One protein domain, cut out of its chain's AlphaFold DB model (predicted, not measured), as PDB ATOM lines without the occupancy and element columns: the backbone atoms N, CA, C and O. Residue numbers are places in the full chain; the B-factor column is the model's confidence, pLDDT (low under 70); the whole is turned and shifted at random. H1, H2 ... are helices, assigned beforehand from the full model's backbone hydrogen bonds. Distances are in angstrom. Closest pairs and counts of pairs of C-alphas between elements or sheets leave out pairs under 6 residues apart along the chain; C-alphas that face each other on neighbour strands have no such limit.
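Overview. This is residues 705 to 729 and 753 to 816 of the 816 residues of the protein "BTB domain-containing protein" of Rhizophagus sp. MUCL 43196 (UniProt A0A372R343). Two helical hairpins, H2 with H3 and H4 with H5, are set crosswise to each other, and a further helix, H1, runs beside H2 and meets it over a few residues. The printed part has 89 residues with five named helices, in the order H1, H2, H3, H4, H5, and no named strand; its class is all helix. It is only just compact, close to loose, with a radius of gyration of the C-alphas of 14.1 A, and its C-alphas span 40 by 32 by 23 A.

Arrangement. Start with H1, residues 713 to 729, and look at its residues 722 to 726, which alone touch H2, residues 754 to 763. The two only just touch, with 3 pairs of C-alphas within 8 A; the closest are those of Leu 722 and Trp 760, 7.0 A apart. They run the same way at a shallow tilt of 21 degrees. H2 is the hub, touching three other helices. With H3, residues 767 to 779, it forms a hairpin: they touch, run opposite ways at a shallow tilt of 29 degrees, and their closest C-alphas, those of Ser 761 and Lys 770, are 5.2 A apart. Next comes H4, residues 781 to 794, about perpendicular to H3 at 88 degrees and close but not clearly touching, where the closest C-alphas, those of Ile 777 and Val 784, are 6.6 A apart. H4 forms a second hairpin with H5, residues 798 to 812: they touch, run opposite ways at a shallow tilt of 17 degrees, and come closest at the C-alphas of Arg 792 and Lys 801, 5.4 A apart. With residues 807 to 811 alone, H5 only just touches H2, with 3 pairs of C-alphas within 8 A, about perpendicular at 85 degrees; the closest are those of Cys 755 and Met 807, 6.6 A apart. H1 is apart from H3, H4 and H5. In H1, H2, H3, H4 and H5 every O i to N i+4 pair is within hydrogen-bond range.

Along the chain. Find C-alpha 713 at (88.105, 134.246, 113.486); from there H1 runs 24.4 A to C-alpha 729. H2 begins at C-alpha 754 at (89.008, 127.421, 97.491) and measures 14.3 A. H3 measures 18.3 A, H4 20.2 A and H5 20.7 A, ending at C-alpha 812 at (89.814, 115.898, 88.485).

Size, cuts and confidence. The two C-alphas farthest apart, those of Asn 705 and Asp 814, are 43.7 A apart. Residues 730 to 752 are not printed, and C-alphas 729 and 753 across the cut are 20.7 A apart. The links H2 to H3, H3 to H4 and H4 to H5 are tight. In the B-factor column the mean pLDDT of the printed part is 81.5; residue 707, residues 709 to 710 and residues 814 to 816 are under 70.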
ATOM      1  N   ASN A 705      86.563 140.104 120.503       72.75
ATOM      2  CA  ASN A 705      85.736 139.360 121.454       72.75
ATOM      3  C   ASN A 705      85.650 137.864 121.114       72.75
ATOM      4  O   ASN A 705      84.957 137.122 121.807       72.75
ATOM      5  N   PHE A 706      86.305 137.424 120.037       77.56
ATOM      6  CA  PHE A 706      86.265 136.040 119.594       77.56
ATOM      7  C   PHE A 706      87.274 135.202 120.387       77.56
ATOM      8  O   PHE A 706      88.485 135.373 120.260       77.56
ATOM      9  N   THR A 707      86.766 134.298 121.223       68.81
ATOM     10  CA  THR A 707      87.563 133.430 122.098       68.81
ATOM     11  C   THR A 707      87.242 131.966 121.805       68.81
ATOM     12  O   THR A 707      86.509 131.326 122.559       68.81
ATOM     13  N   SER A 708      87.745 131.447 120.686       73.00
ATOM     14  CA  SER A 708      87.722 130.013 120.378       73.00
ATOM     15  C   SER A 708      89.150 129.475 120.371       73.00
ATOM     16  O   SER A 708      90.043 130.103 119.804       73.00
ATOM     17  N   GLU A 709      89.375 128.332 121.026       62.97
ATOM     18  CA  GLU A 709      90.647 127.597 120.947       62.97
ATOM     19  C   GLU A 709      90.682 126.635 119.743       62.97
ATOM     20  O   GLU A 709      91.754 126.165 119.370       62.97
ATOM     21  N   GLU A 710      89.524 126.357 119.132       62.56
ATOM     22  CA  GLU A 710      89.356 125.331 118.092       62.56
ATOM     23  C   GLU A 710      89.227 125.914 116.677       62.56
ATOM     24  O   GLU A 710      89.566 125.243 115.706       62.56
ATOM     25  N   GLU A 711      88.781 127.166 116.538       74.88
ATOM     26  CA  GLU A 711      88.552 127.807 115.239       74.88
ATOM     27  C   GLU A 711      89.189 129.206 115.188       74.88
ATOM     28  O   GLU A 711      89.236 129.909 116.195       74.88
ATOM     29  N   SER A 712      89.679 129.628 114.015       75.31
ATOM     30  CA  SER A 712      90.134 131.008 113.784       75.31
ATOM     31  C   SER A 712      88.963 131.951 113.494       75.31
ATOM     32  O   SER A 712      87.939 131.544 112.944       75.31
ATOM     33  N   TYR A 713      89.128 133.242 113.794       80.00
ATOM     34  CA  TYR A 713      88.105 134.246 113.486       80.00
ATOM     35  C   TYR A 713      87.768 134.289 111.989       80.00
ATOM     36  O   TYR A 713      86.610 134.434 111.608       80.00
ATOM     37  N   GLU A 714      88.781 134.151 111.136       79.94
ATOM     38  CA  GLU A 714      88.647 134.168 109.683       79.94
ATOM     39  C   GLU A 714      87.810 132.990 109.177       79.94
ATOM     40  O   GLU A 714      86.999 133.178 108.273       79.94
ATOM     41  N   SER A 715      87.972 131.805 109.774       78.19
ATOM     42  CA  SER A 715      87.155 130.624 109.466       78.19
ATOM     43  C   SER A 715      85.702 130.815 109.905       78.19
ATOM     44  O   SER A 715      84.791 130.648 109.092       78.19
ATOM     45  N   TYR A 716      85.485 131.278 111.141       83.62
ATOM     46  CA  TYR A 716      84.149 131.579 111.669       83.62
ATOM     47  C   TYR A 716      83.415 132.607 110.793       83.62
ATOM     48  O   TYR A 716      82.250 132.435 110.412       83.62
ATOM     49  N   TYR A 717      84.115 133.685 110.436       86.00
ATOM     50  CA  TYR A 717      83.545 134.768 109.649       86.00
ATOM     51  C   TYR A 717      83.268 134.330 108.208       86.00
ATOM     52  O   TYR A 717      82.180 134.591 107.697       86.00
ATOM     53  N   LEU A 718      84.187 133.596 107.567       86.00
ATOM     54  CA  LEU A 718      83.955 133.031 106.235       86.00
ATOM     55  C   LEU A 718      82.755 132.077 106.231       86.00
ATOM     56  O   LEU A 718      81.910 132.175 105.343       86.00
ATOM     57  N   THR A 719      82.627 131.206 107.231       85.25
ATOM     58  CA  THR A 719      81.463 130.318 107.386       85.25
ATOM     59  C   THR A 719      80.162 131.118 107.491       85.25
ATOM     60  O   THR A 719      79.186 130.816 106.802       85.25
ATOM     61  N   SER A 720      80.171 132.210 108.262       87.38
ATOM     62  CA  SER A 720      79.033 133.132 108.372       87.38
ATOM     63  C   SER A 720      78.680 133.780 107.023       87.38
ATOM     64  O   SER A 720      77.507 133.821 106.645       87.38
ATOM     65  N   LEU A 721      79.676 134.227 106.247       88.50
ATOM     66  CA  LEU A 721      79.475 134.761 104.892       88.50
ATOM     67  C   LEU A 721      78.892 133.707 103.939       88.50
ATOM     68  O   LEU A 721      77.994 134.009 103.156       88.50
ATOM     69  N   LEU A 722      79.355 132.456 104.010       87.19
ATOM     70  CA  LEU A 722      78.834 131.363 103.184       87.19
ATOM     71  C   LEU A 722      77.375 131.016 103.530       87.19
ATOM     72  O   LEU A 722      76.569 130.777 102.625       87.19
ATOM     73  N   ASN A 723      76.999 131.053 104.812       87.75
ATOM     74  CA  ASN A 723      75.607 130.896 105.249       87.75
ATOM     75  C   ASN A 723      74.724 132.059 104.765       87.75
ATOM     76  O   ASN A 723      73.605 131.838 104.287       87.75
ATOM     77  N   LEU A 724      75.247 133.288 104.790       89.88
ATOM     78  CA  LEU A 724      74.567 134.462 104.241       89.88
ATOM     79  C   LEU A 724      74.387 134.381 102.723       89.88
ATOM     80  O   LEU A 724      73.345 134.777 102.197       89.88
ATOM     81  N   LEU A 725      75.355 133.811 102.011       89.75
ATOM     82  CA  LEU A 725      75.246 133.559 100.578       89.75
ATOM     83  C   LEU A 725      74.093 132.589 100.276       89.75
ATOM     84  O   LEU A 725      73.282 132.850  99.385       89.75
ATOM     85  N   LYS A 726      73.972 131.504 101.058       87.94
ATOM     86  CA  LYS A 726      72.872 130.531 100.941       87.94
ATOM     87  C   LYS A 726      71.506 131.163 101.196       87.94
ATOM     88  O   LYS A 726      70.593 130.978 100.394       87.94
ATOM     89  N   ILE A 727      71.356 131.910 102.292       88.25
ATOM     90  CA  ILE A 727      70.060 132.511 102.638       88.25
ATOM     91  C   ILE A 727      69.664 133.600 101.635       88.25
ATOM     92  O   ILE A 727      68.486 133.742 101.307       88.25
ATOM     93  N   SER A 728      70.641 134.331 101.093       88.62
ATOM     94  CA  SER A 728      70.404 135.374 100.094       88.62
ATOM     95  C   SER A 728      69.952 134.794  98.754       88.62
ATOM     96  O   SER A 728      69.027 135.337  98.149       88.62
ATOM     97  N   ASP A 729      70.528 133.665  98.315       86.94
ATOM     98  CA  ASP A 729      70.026 132.929  97.143       86.94
ATOM     99  C   ASP A 729      68.643 132.327  97.413       86.94
ATOM    100  O   ASP A 729      67.736 132.459  96.589       86.94
ATOM    101  N   ASN A 753      90.800 126.542 101.295       83.81
ATOM    102  CA  ASN A 753      89.339 126.624 101.276       83.81
ATOM    103  C   ASN A 753      88.739 126.824  99.873       83.81
ATOM    104  O   ASN A 753      87.534 126.668  99.702       83.81
ATOM    105  N   VAL A 754      89.538 127.099  98.831       86.50
ATOM    106  CA  VAL A 754      89.008 127.421  97.491       86.50
ATOM    107  C   VAL A 754      88.111 126.322  96.904       86.50
ATOM    108  O   VAL A 754      87.154 126.622  96.190       86.50
ATOM    109  N   CYS A 755      88.375 125.047  97.210       85.50
ATOM    110  CA  CYS A 755      87.524 123.940  96.755       85.50
ATOM    111  C   CYS A 755      86.172 123.922  97.472       85.50
ATOM    112  O   CYS A 755      85.150 123.665  96.839       85.50
ATOM    113  N   GLU A 756      86.157 124.242  98.766       85.31
ATOM    114  CA  GLU A 756      84.925 124.402  99.532       85.31
ATOM    115  C   GLU A 756      84.156 125.601  98.993       85.31
ATOM    116  O   GLU A 756      83.021 125.434  98.553       85.31
ATOM    117  N   CYS A 757      84.777 126.783  98.908       86.75
ATOM    118  CA  CYS A 757      84.150 127.980  98.344       86.75
ATOM    119  C   CYS A 757      83.574 127.723  96.941       86.75
ATOM    120  O   CYS A 757      82.502 128.228  96.614       86.75
ATOM    121  N   LEU A 758      84.234 126.898  96.115       87.25
ATOM    122  CA  LEU A 758      83.704 126.480  94.816       87.25
ATOM    123  C   LEU A 758      82.434 125.623  94.943       87.25
ATOM    124  O   LEU A 758      81.489 125.849  94.187       87.25
ATOM    125  N   ILE A 759      82.383 124.662  95.865       84.31
ATOM    126  CA  ILE A 759      81.176 123.856  96.127       84.31
ATOM    127  C   ILE A 759      80.041 124.760  96.608       84.31
ATOM    128  O   ILE A 759      78.980 124.789  95.987       84.31
ATOM    129  N   TRP A 760      80.299 125.583  97.624       83.19
ATOM    130  CA  TRP A 760      79.318 126.518  98.174       83.19
ATOM    131  C   TRP A 760      78.803 127.500  97.119       83.19
ATOM    132  O   TRP A 760      77.604 127.763  97.047       83.19
ATOM    133  N   SER A 761      79.674 127.978  96.226       86.88
ATOM    134  CA  SER A 761      79.255 128.850  95.126       86.88
ATOM    135  C   SER A 761      78.322 128.157  94.123       86.88
ATOM    136  O   SER A 761      77.443 128.805  93.550       86.88
ATOM    137  N   LYS A 762      78.474 126.840  93.908       83.81
ATOM    138  CA  LYS A 762      77.576 126.048  93.052       83.81
ATOM    139  C   LYS A 762      76.220 125.849  93.731       83.81
ATOM    140  O   LYS A 762      75.202 126.035  93.063       83.81
ATOM    141  N   ASP A 763      76.217 125.533  95.024       84.19
ATOM    142  CA  ASP A 763      74.998 125.301  95.808       84.19
ATOM    143  C   ASP A 763      74.145 126.573  95.932       84.19
ATOM    144  O   ASP A 763      72.926 126.511  95.781       84.19
ATOM    145  N   SER A 764      74.785 127.733  96.108       83.50
ATOM    146  CA  SER A 764      74.124 129.041  96.252       83.50
ATOM    147  C   SER A 764      73.979 129.825  94.940       83.50
ATOM    148  O   SER A 764      73.685 131.018  94.969       83.50
ATOM    149  N   LYS A 765      74.252 129.208  93.777       85.50
ATOM    150  CA  LYS A 765      74.218 129.858  92.444       85.50
ATOM    151  C   LYS A 765      74.933 131.222  92.411       85.50
ATOM    152  O   LYS A 765      74.443 132.181  91.806       85.50
ATOM    153  N   ALA A 766      76.079 131.293  93.075       87.19
ATOM    154  CA  ALA A 766      76.919 132.474  93.204       87.19
ATOM    155  C   ALA A 766      77.946 132.489  92.064       87.19
ATOM    156  O   ALA A 766      78.992 131.836  92.125       87.19
ATOM    157  N   THR A 767      77.594 133.125  90.945       85.44
ATOM    158  CA  THR A 767      78.351 132.993  89.691       85.44
ATOM    159  C   THR A 767      79.706 133.691  89.728       85.44
ATOM    160  O   THR A 767      80.667 133.143  89.191       85.44
ATOM    161  N   ARG A 768      79.821 134.855  90.383       86.06
ATOM    162  CA  ARG A 768      81.079 135.619  90.439       86.06
ATOM    163  C   ARG A 768      82.100 134.889  91.303       86.06
ATOM    164  O   ARG A 768      83.244 134.712  90.884       86.06
ATOM    165  N   LEU A 769      81.668 134.400  92.466       88.12
ATOM    166  CA  LEU A 769      82.495 133.595  93.363       88.12
ATOM    167  C   LEU A 769      82.932 132.290  92.689       88.12
ATOM    168  O   LEU A 769      84.110 131.935  92.741       88.12
ATOM    169  N   LYS A 770      82.018 131.610  91.985       87.44
ATOM    170  CA  LYS A 770      82.327 130.389  91.227       87.44
ATOM    171  C   LYS A 770      83.413 130.622  90.178       87.44
ATOM    172  O   LYS A 770      84.372 129.849  90.109       87.44
ATOM    173  N   ASP A 771      83.271 131.667  89.370       85.81
ATOM    174  CA  ASP A 771      84.216 131.985  88.297       85.81
ATOM    175  C   ASP A 771      85.583 132.401  88.857       85.81
ATOM    176  O   ASP A 771      86.623 131.964  88.347       85.81
ATOM    177  N   TYR A 772      85.601 133.163  89.957       87.88
ATOM    178  CA  TYR A 772      86.831 133.507  90.667       87.88
ATOM    179  C   TYR A 772      87.542 132.259  91.209       87.88
ATOM    180  O   TYR A 772      88.726 132.065  90.923       87.88
ATOM    181  N   CYS A 773      86.832 131.372  91.917       88.12
ATOM    182  CA  CYS A 773      87.391 130.126  92.448       88.12
ATOM    183  C   CYS A 773      87.974 129.243  91.333       88.12
ATOM    184  O   CYS A 773      89.099 128.759  91.455       88.12
ATOM    185  N   LYS A 774      87.271 129.091  90.200       86.19
ATOM    186  CA  LYS A 774      87.788 128.363  89.026       86.19
ATOM    187  C   LYS A 774      89.078 128.982  88.488       86.19
ATOM    188  O   LYS A 774      90.057 128.274  88.240       86.19
ATOM    189  N   LYS A 775      89.115 130.309  88.338       85.94
ATOM    190  CA  LYS A 775      90.299 131.048  87.867       85.94
ATOM    191  C   LYS A 775      91.473 130.929  88.847       85.94
ATOM    192  O   LYS A 775      92.614 130.766  88.405       85.94
ATOM    193  N   TYR A 776      91.202 130.960  90.152       86.81
ATOM    194  CA  TYR A 776      92.193 130.782  91.212       86.81
ATOM    195  C   TYR A 776      92.803 129.381  91.181       86.81
ATOM    196  O   TYR A 776      94.029 129.254  91.131       86.81
ATOM    197  N   ILE A 777      91.964 128.340  91.121       86.56
ATOM    198  CA  ILE A 777      92.424 126.949  91.055       86.56
ATOM    199  C   ILE A 777      93.239 126.721  89.785       86.56
ATOM    200  O   ILE A 777      94.347 126.206  89.857       86.56
ATOM    201  N   LYS A 778      92.763 127.183  88.624       85.38
ATOM    202  CA  LYS A 778      93.506 127.055  87.361       85.38
ATOM    203  C   LYS A 778      94.889 127.710  87.420       85.38
ATOM    204  O   LYS A 778      95.848 127.195  86.851       85.38
ATOM    205  N   SER A 779      95.002 128.852  88.093       82.75
ATOM    206  CA  SER A 779      96.260 129.600  88.186       82.75
ATOM    207  C   SER A 779      97.270 128.951  89.142       82.75
ATOM    208  O   SER A 779      98.479 129.099  88.931       82.75
ATOM    209  N   ASN A 780      96.783 128.203  90.138       85.38
ATOM    210  CA  ASN A 780      97.556 127.613  91.236       85.38
ATOM    211  C   ASN A 780      97.363 126.084  91.353       85.38
ATOM    212  O   ASN A 780      97.510 125.526  92.438       85.38
ATOM    213  N   TRP A 781      97.041 125.420  90.237       84.50
ATOM    214  CA  TRP A 781      96.591 124.022  90.180       84.50
ATOM    215  C   TRP A 781      97.485 123.057  90.959       84.50
ATOM    216  O   TRP A 781      96.989 122.313  91.798       84.50
ATOM    217  N   ASP A 782      98.798 123.118  90.721       83.75
ATOM    218  CA  ASP A 782      99.758 122.207  91.347       83.75
ATOM    219  C   ASP A 782      99.705 122.298  92.881       83.75
ATOM    220  O   ASP A 782      99.704 121.279  93.562       83.75
ATOM    221  N   LEU A 783      99.587 123.516  93.423       84.06
ATOM    222  CA  LEU A 783      99.548 123.752  94.868       84.06
ATOM    223  C   LEU A 783      98.219 123.307  95.487       84.06
ATOM    224  O   LEU A 783      98.219 122.702  96.555       84.06
ATOM    225  N   VAL A 784      97.098 123.580  94.811       84.12
ATOM    226  CA  VAL A 784      95.762 123.146  95.255       84.12
ATOM    227  C   VAL A 784      95.666 121.623  95.263       84.12
ATOM    228  O   VAL A 784      95.181 121.039  96.230       84.12
ATOM    229  N   LEU A 785      96.173 120.966  94.220       84.12
ATOM    230  CA  LEU A 785      96.189 119.511  94.137       84.12
ATOM    231  C   LEU A 785      97.049 118.894  95.247       84.12
ATOM    232  O   LEU A 785      96.605 117.964  95.917       84.12
ATOM    233  N   GLU A 786      98.267 119.402  95.453       83.00
ATOM    234  CA  GLU A 786      99.156 118.895  96.501       83.00
ATOM    235  C   GLU A 786      98.573 119.079  97.902       83.00
ATOM    236  O   GLU A 786      98.636 118.146  98.702       83.00
ATOM    237  N   GLN A 787      97.960 120.231  98.180       84.50
ATOM    238  CA  GLN A 787      97.314 120.491  99.464       84.50
ATOM    239  C   GLN A 787      96.158 119.520  99.733       84.50
ATOM    240  O   GLN A 787      96.075 118.949 100.821       84.50
ATOM    241  N   LYS A 788      95.308 119.251  98.736       84.69
ATOM    242  CA  LYS A 788      94.178 118.326  98.910       84.69
ATOM    243  C   LYS A 788      94.617 116.874  99.059       84.69
ATOM    244  O   LYS A 788      94.008 116.122  99.821       84.69
ATOM    245  N   LEU A 789      95.682 116.466  98.370       83.81
ATOM    246  CA  LEU A 789      96.279 115.144  98.566       83.81
ATOM    247  C   LEU A 789      96.807 114.967  99.994       83.81
ATOM    248  O   LEU A 789      96.614 113.897 100.572       83.81
ATOM    249  N   GLU A 790      97.421 116.006 100.559       83.00
ATOM    250  CA  GLU A 790      97.943 115.983 101.927       83.00
ATOM    251  C   GLU A 790      96.820 115.921 102.971       83.00
ATOM    252  O   GLU A 790      96.835 115.047 103.835       83.00
ATOM    253  N   HIS A 791      95.788 116.766 102.856       80.56
ATOM    254  CA  HIS A 791      94.635 116.730 103.767       80.56
ATOM    255  C   HIS A 791      93.946 115.359 103.757       80.56
ATOM    256  O   HIS A 791      93.611 114.817 104.805       80.56
ATOM    257  N   ARG A 792      93.808 114.728 102.583       81.69
ATOM    258  CA  ARG A 792      93.274 113.361 102.482       81.69
ATOM    259  C   ARG A 792      94.161 112.320 103.174       81.69
ATOM    260  O   ARG A 792      93.639 111.332 103.693       81.69
ATOM    261  N   ALA A 793      95.482 112.480 103.114       80.69
ATOM    262  CA  ALA A 793      96.422 111.564 103.755       80.69
ATOM    263  C   ALA A 793      96.369 111.672 105.287       80.69
ATOM    264  O   ALA A 793      96.488 110.650 105.963       80.69
ATOM    265  N   ASN A 794      96.133 112.884 105.798       79.88
ATOM    266  CA  ASN A 794      96.110 113.208 107.225       79.88
ATOM    267  C   ASN A 794      94.706 113.189 107.859       79.88
ATOM    268  O   ASN A 794      94.598 113.438 109.057       79.88
ATOM    269  N   ALA A 795      93.658 112.874 107.086       80.69
ATOM    270  CA  ALA A 795      92.277 112.816 107.563       80.69
ATOM    271  C   ALA A 795      92.134 111.916 108.803       80.69
ATOM    272  O   ALA A 795      92.576 110.759 108.817       80.69
ATOM    273  N   SER A 796      91.509 112.470 109.836       75.88
ATOM    274  CA  SER A 796      91.394 111.880 111.170       75.88
ATOM    275  C   SER A 796      90.294 110.819 111.262       75.88
ATOM    276  O   SER A 796      90.404 109.876 112.052       75.88
ATOM    277  N   ASP A 797      89.278 110.914 110.400       82.31
ATOM    278  CA  ASP A 797      88.175 109.966 110.307       82.31
ATOM    279  C   ASP A 797      87.756 109.648 108.855       82.31
ATOM    280  O   ASP A 797      88.310 110.144 107.868       82.31
ATOM    281  N   ILE A 798      86.806 108.715 108.721       79.25
ATOM    282  CA  ILE A 798      86.328 108.223 107.422       79.25
ATOM    283  C   ILE A 798      85.531 109.303 106.680       79.25
ATOM    284  O   ILE A 798      85.654 109.393 105.461       79.25
ATOM    285  N   GLN A 799      84.757 110.115 107.400       78.06
ATOM    286  CA  GLN A 799      83.897 111.142 106.821       78.06
ATOM    287  C   GLN A 799      84.747 112.246 106.186       78.06
ATOM    288  O   GLN A 799      84.584 112.553 105.009       78.06
ATOM    289  N   GLU A 800      85.742 112.745 106.916       76.88
ATOM    290  CA  GLU A 800      86.707 113.730 106.430       76.88
ATOM    291  C   GLU A 800      87.448 113.210 105.187       76.88
ATOM    292  O   GLU A 800      87.610 113.912 104.187       76.88
ATOM    293  N   LYS A 801      87.843 111.932 105.195       79.88
ATOM    294  CA  LYS A 801      88.507 111.301 104.050       79.88
ATOM    295  C   LYS A 801      87.597 111.178 102.827       79.88
ATOM    296  O   LYS A 801      88.080 111.322 101.697       79.88
ATOM    297  N   GLU A 802      86.317 110.877 103.020       80.81
ATOM    298  CA  GLU A 802      85.310 110.835 101.956       80.81
ATOM    299  C   GLU A 802      85.060 112.233 101.381       80.81
ATOM    300  O   GLU A 802      85.095 112.395 100.158       80.81
ATOM    301  N   ASP A 803      84.942 113.253 102.233       78.25
ATOM    302  CA  ASP A 803      84.743 114.645 101.824       78.25
ATOM    303  C   ASP A 803      85.937 115.178 101.016       78.25
ATOM    304  O   ASP A 803      85.756 115.705  99.912       78.25
ATOM    305  N   GLN A 804      87.176 114.937 101.468       81.69
ATOM    306  CA  GLN A 804      88.375 115.285 100.691       81.69
ATOM    307  C   GLN A 804      88.470 114.487  99.380       81.69
ATOM    308  O   GLN A 804      88.915 115.017  98.358       81.69
ATOM    309  N   THR A 805      88.033 113.219  99.365       81.31
ATOM    310  CA  THR A 805      87.998 112.406  98.134       81.31
ATOM    311  C   THR A 805      87.007 112.987  97.128       81.31
ATOM    312  O   THR A 805      87.357 113.140  95.961       81.31
ATOM    313  N   ARG A 806      85.819 113.402  97.576       80.75
ATOM    314  CA  ARG A 806      84.810 114.054  96.734       80.75
ATOM    315  C   ARG A 806      85.305 115.388  96.172       80.75
ATOM    316  O   ARG A 806      85.066 115.683  95.004       80.75
ATOM    317  N   MET A 807      86.029 116.183  96.963       81.75
ATOM    318  CA  MET A 807      86.661 117.424  96.488       81.75
ATOM    319  C   MET A 807      87.767 117.166  95.453       81.75
ATOM    320  O   MET A 807      87.880 117.911  94.481       81.75
ATOM    321  N   LEU A 808      88.561 116.104  95.620       81.50
ATOM    322  CA  LEU A 808      89.565 115.682  94.636       81.50
ATOM    323  C   LEU A 808      88.933 115.156  93.344       81.50
ATOM    324  O   LEU A 808      89.417 115.463  92.259       81.50
ATOM    325  N   GLU A 809      87.851 114.388  93.436       81.44
ATOM    326  CA  GLU A 809      87.085 113.944  92.266       81.44
ATOM    327  C   GLU A 809      86.475 115.124  91.521       81.44
ATOM    328  O   GLU A 809      86.520 115.151  90.293       81.44
ATOM    329  N   LEU A 810      85.975 116.127  92.253       75.75
ATOM    330  CA  LEU A 810      85.579 117.394  91.661       75.75
ATOM    331  C   LEU A 810      86.768 117.995  90.912       75.75
ATOM    332  O   LEU A 810      86.629 118.178  89.706       75.75
ATOM    333  N   LEU A 811      87.916 118.234  91.568       79.75
ATOM    334  CA  LEU A 811      89.149 118.766  90.948       79.75
ATOM    335  C   LEU A 811      89.506 118.069  89.636       79.75
ATOM    336  O   LEU A 811      89.837 118.733  88.660       79.75
ATOM    337  N   LEU A 812      89.422 116.741  89.615       74.31
ATOM    338  CA  LEU A 812      89.814 115.898  88.485       74.31
ATOM    339  C   LEU A 812      88.713 115.703  87.428       74.31
ATOM    340  O   LEU A 812      88.977 115.086  86.397       74.31
ATOM    341  N   SER A 813      87.495 116.191  87.672       73.19
ATOM    342  CA  SER A 813      86.387 116.128  86.714       73.19
ATOM    343  C   SER A 813      86.470 117.248  85.673       73.19
ATOM    344  O   SER A 813      86.929 118.351  85.964       73.19
ATOM    345  N   ASP A 814      85.943 116.999  84.470       54.81
ATOM    346  CA  ASP A 814      85.854 117.997  83.388       54.81
ATOM    347  C   ASP A 814      84.930 119.198  83.723       54.81
ATOM    348  O   ASP A 814      84.817 120.131  82.931       54.81
ATOM    349  N   ASP A 815      84.279 119.212  84.896       53.41
ATOM    350  CA  ASP A 815      83.399 120.297  85.370       53.41
ATOM    351  C   ASP A 815      84.157 121.500  85.997       53.41
ATOM    352  O   ASP A 815      83.546 122.398  86.616       53.41
ATOM    353  N   TYR A 816      85.481 121.543  85.804       49.00
ATOM    354  CA  TYR A 816      86.386 122.651  86.146       49.00
ATOM    355  C   TYR A 816      86.370 123.804  85.151       49.00
ATOM    356  O   TYR A 816      86.409 123.595  83.925       49.00
TER     357      TYR A 816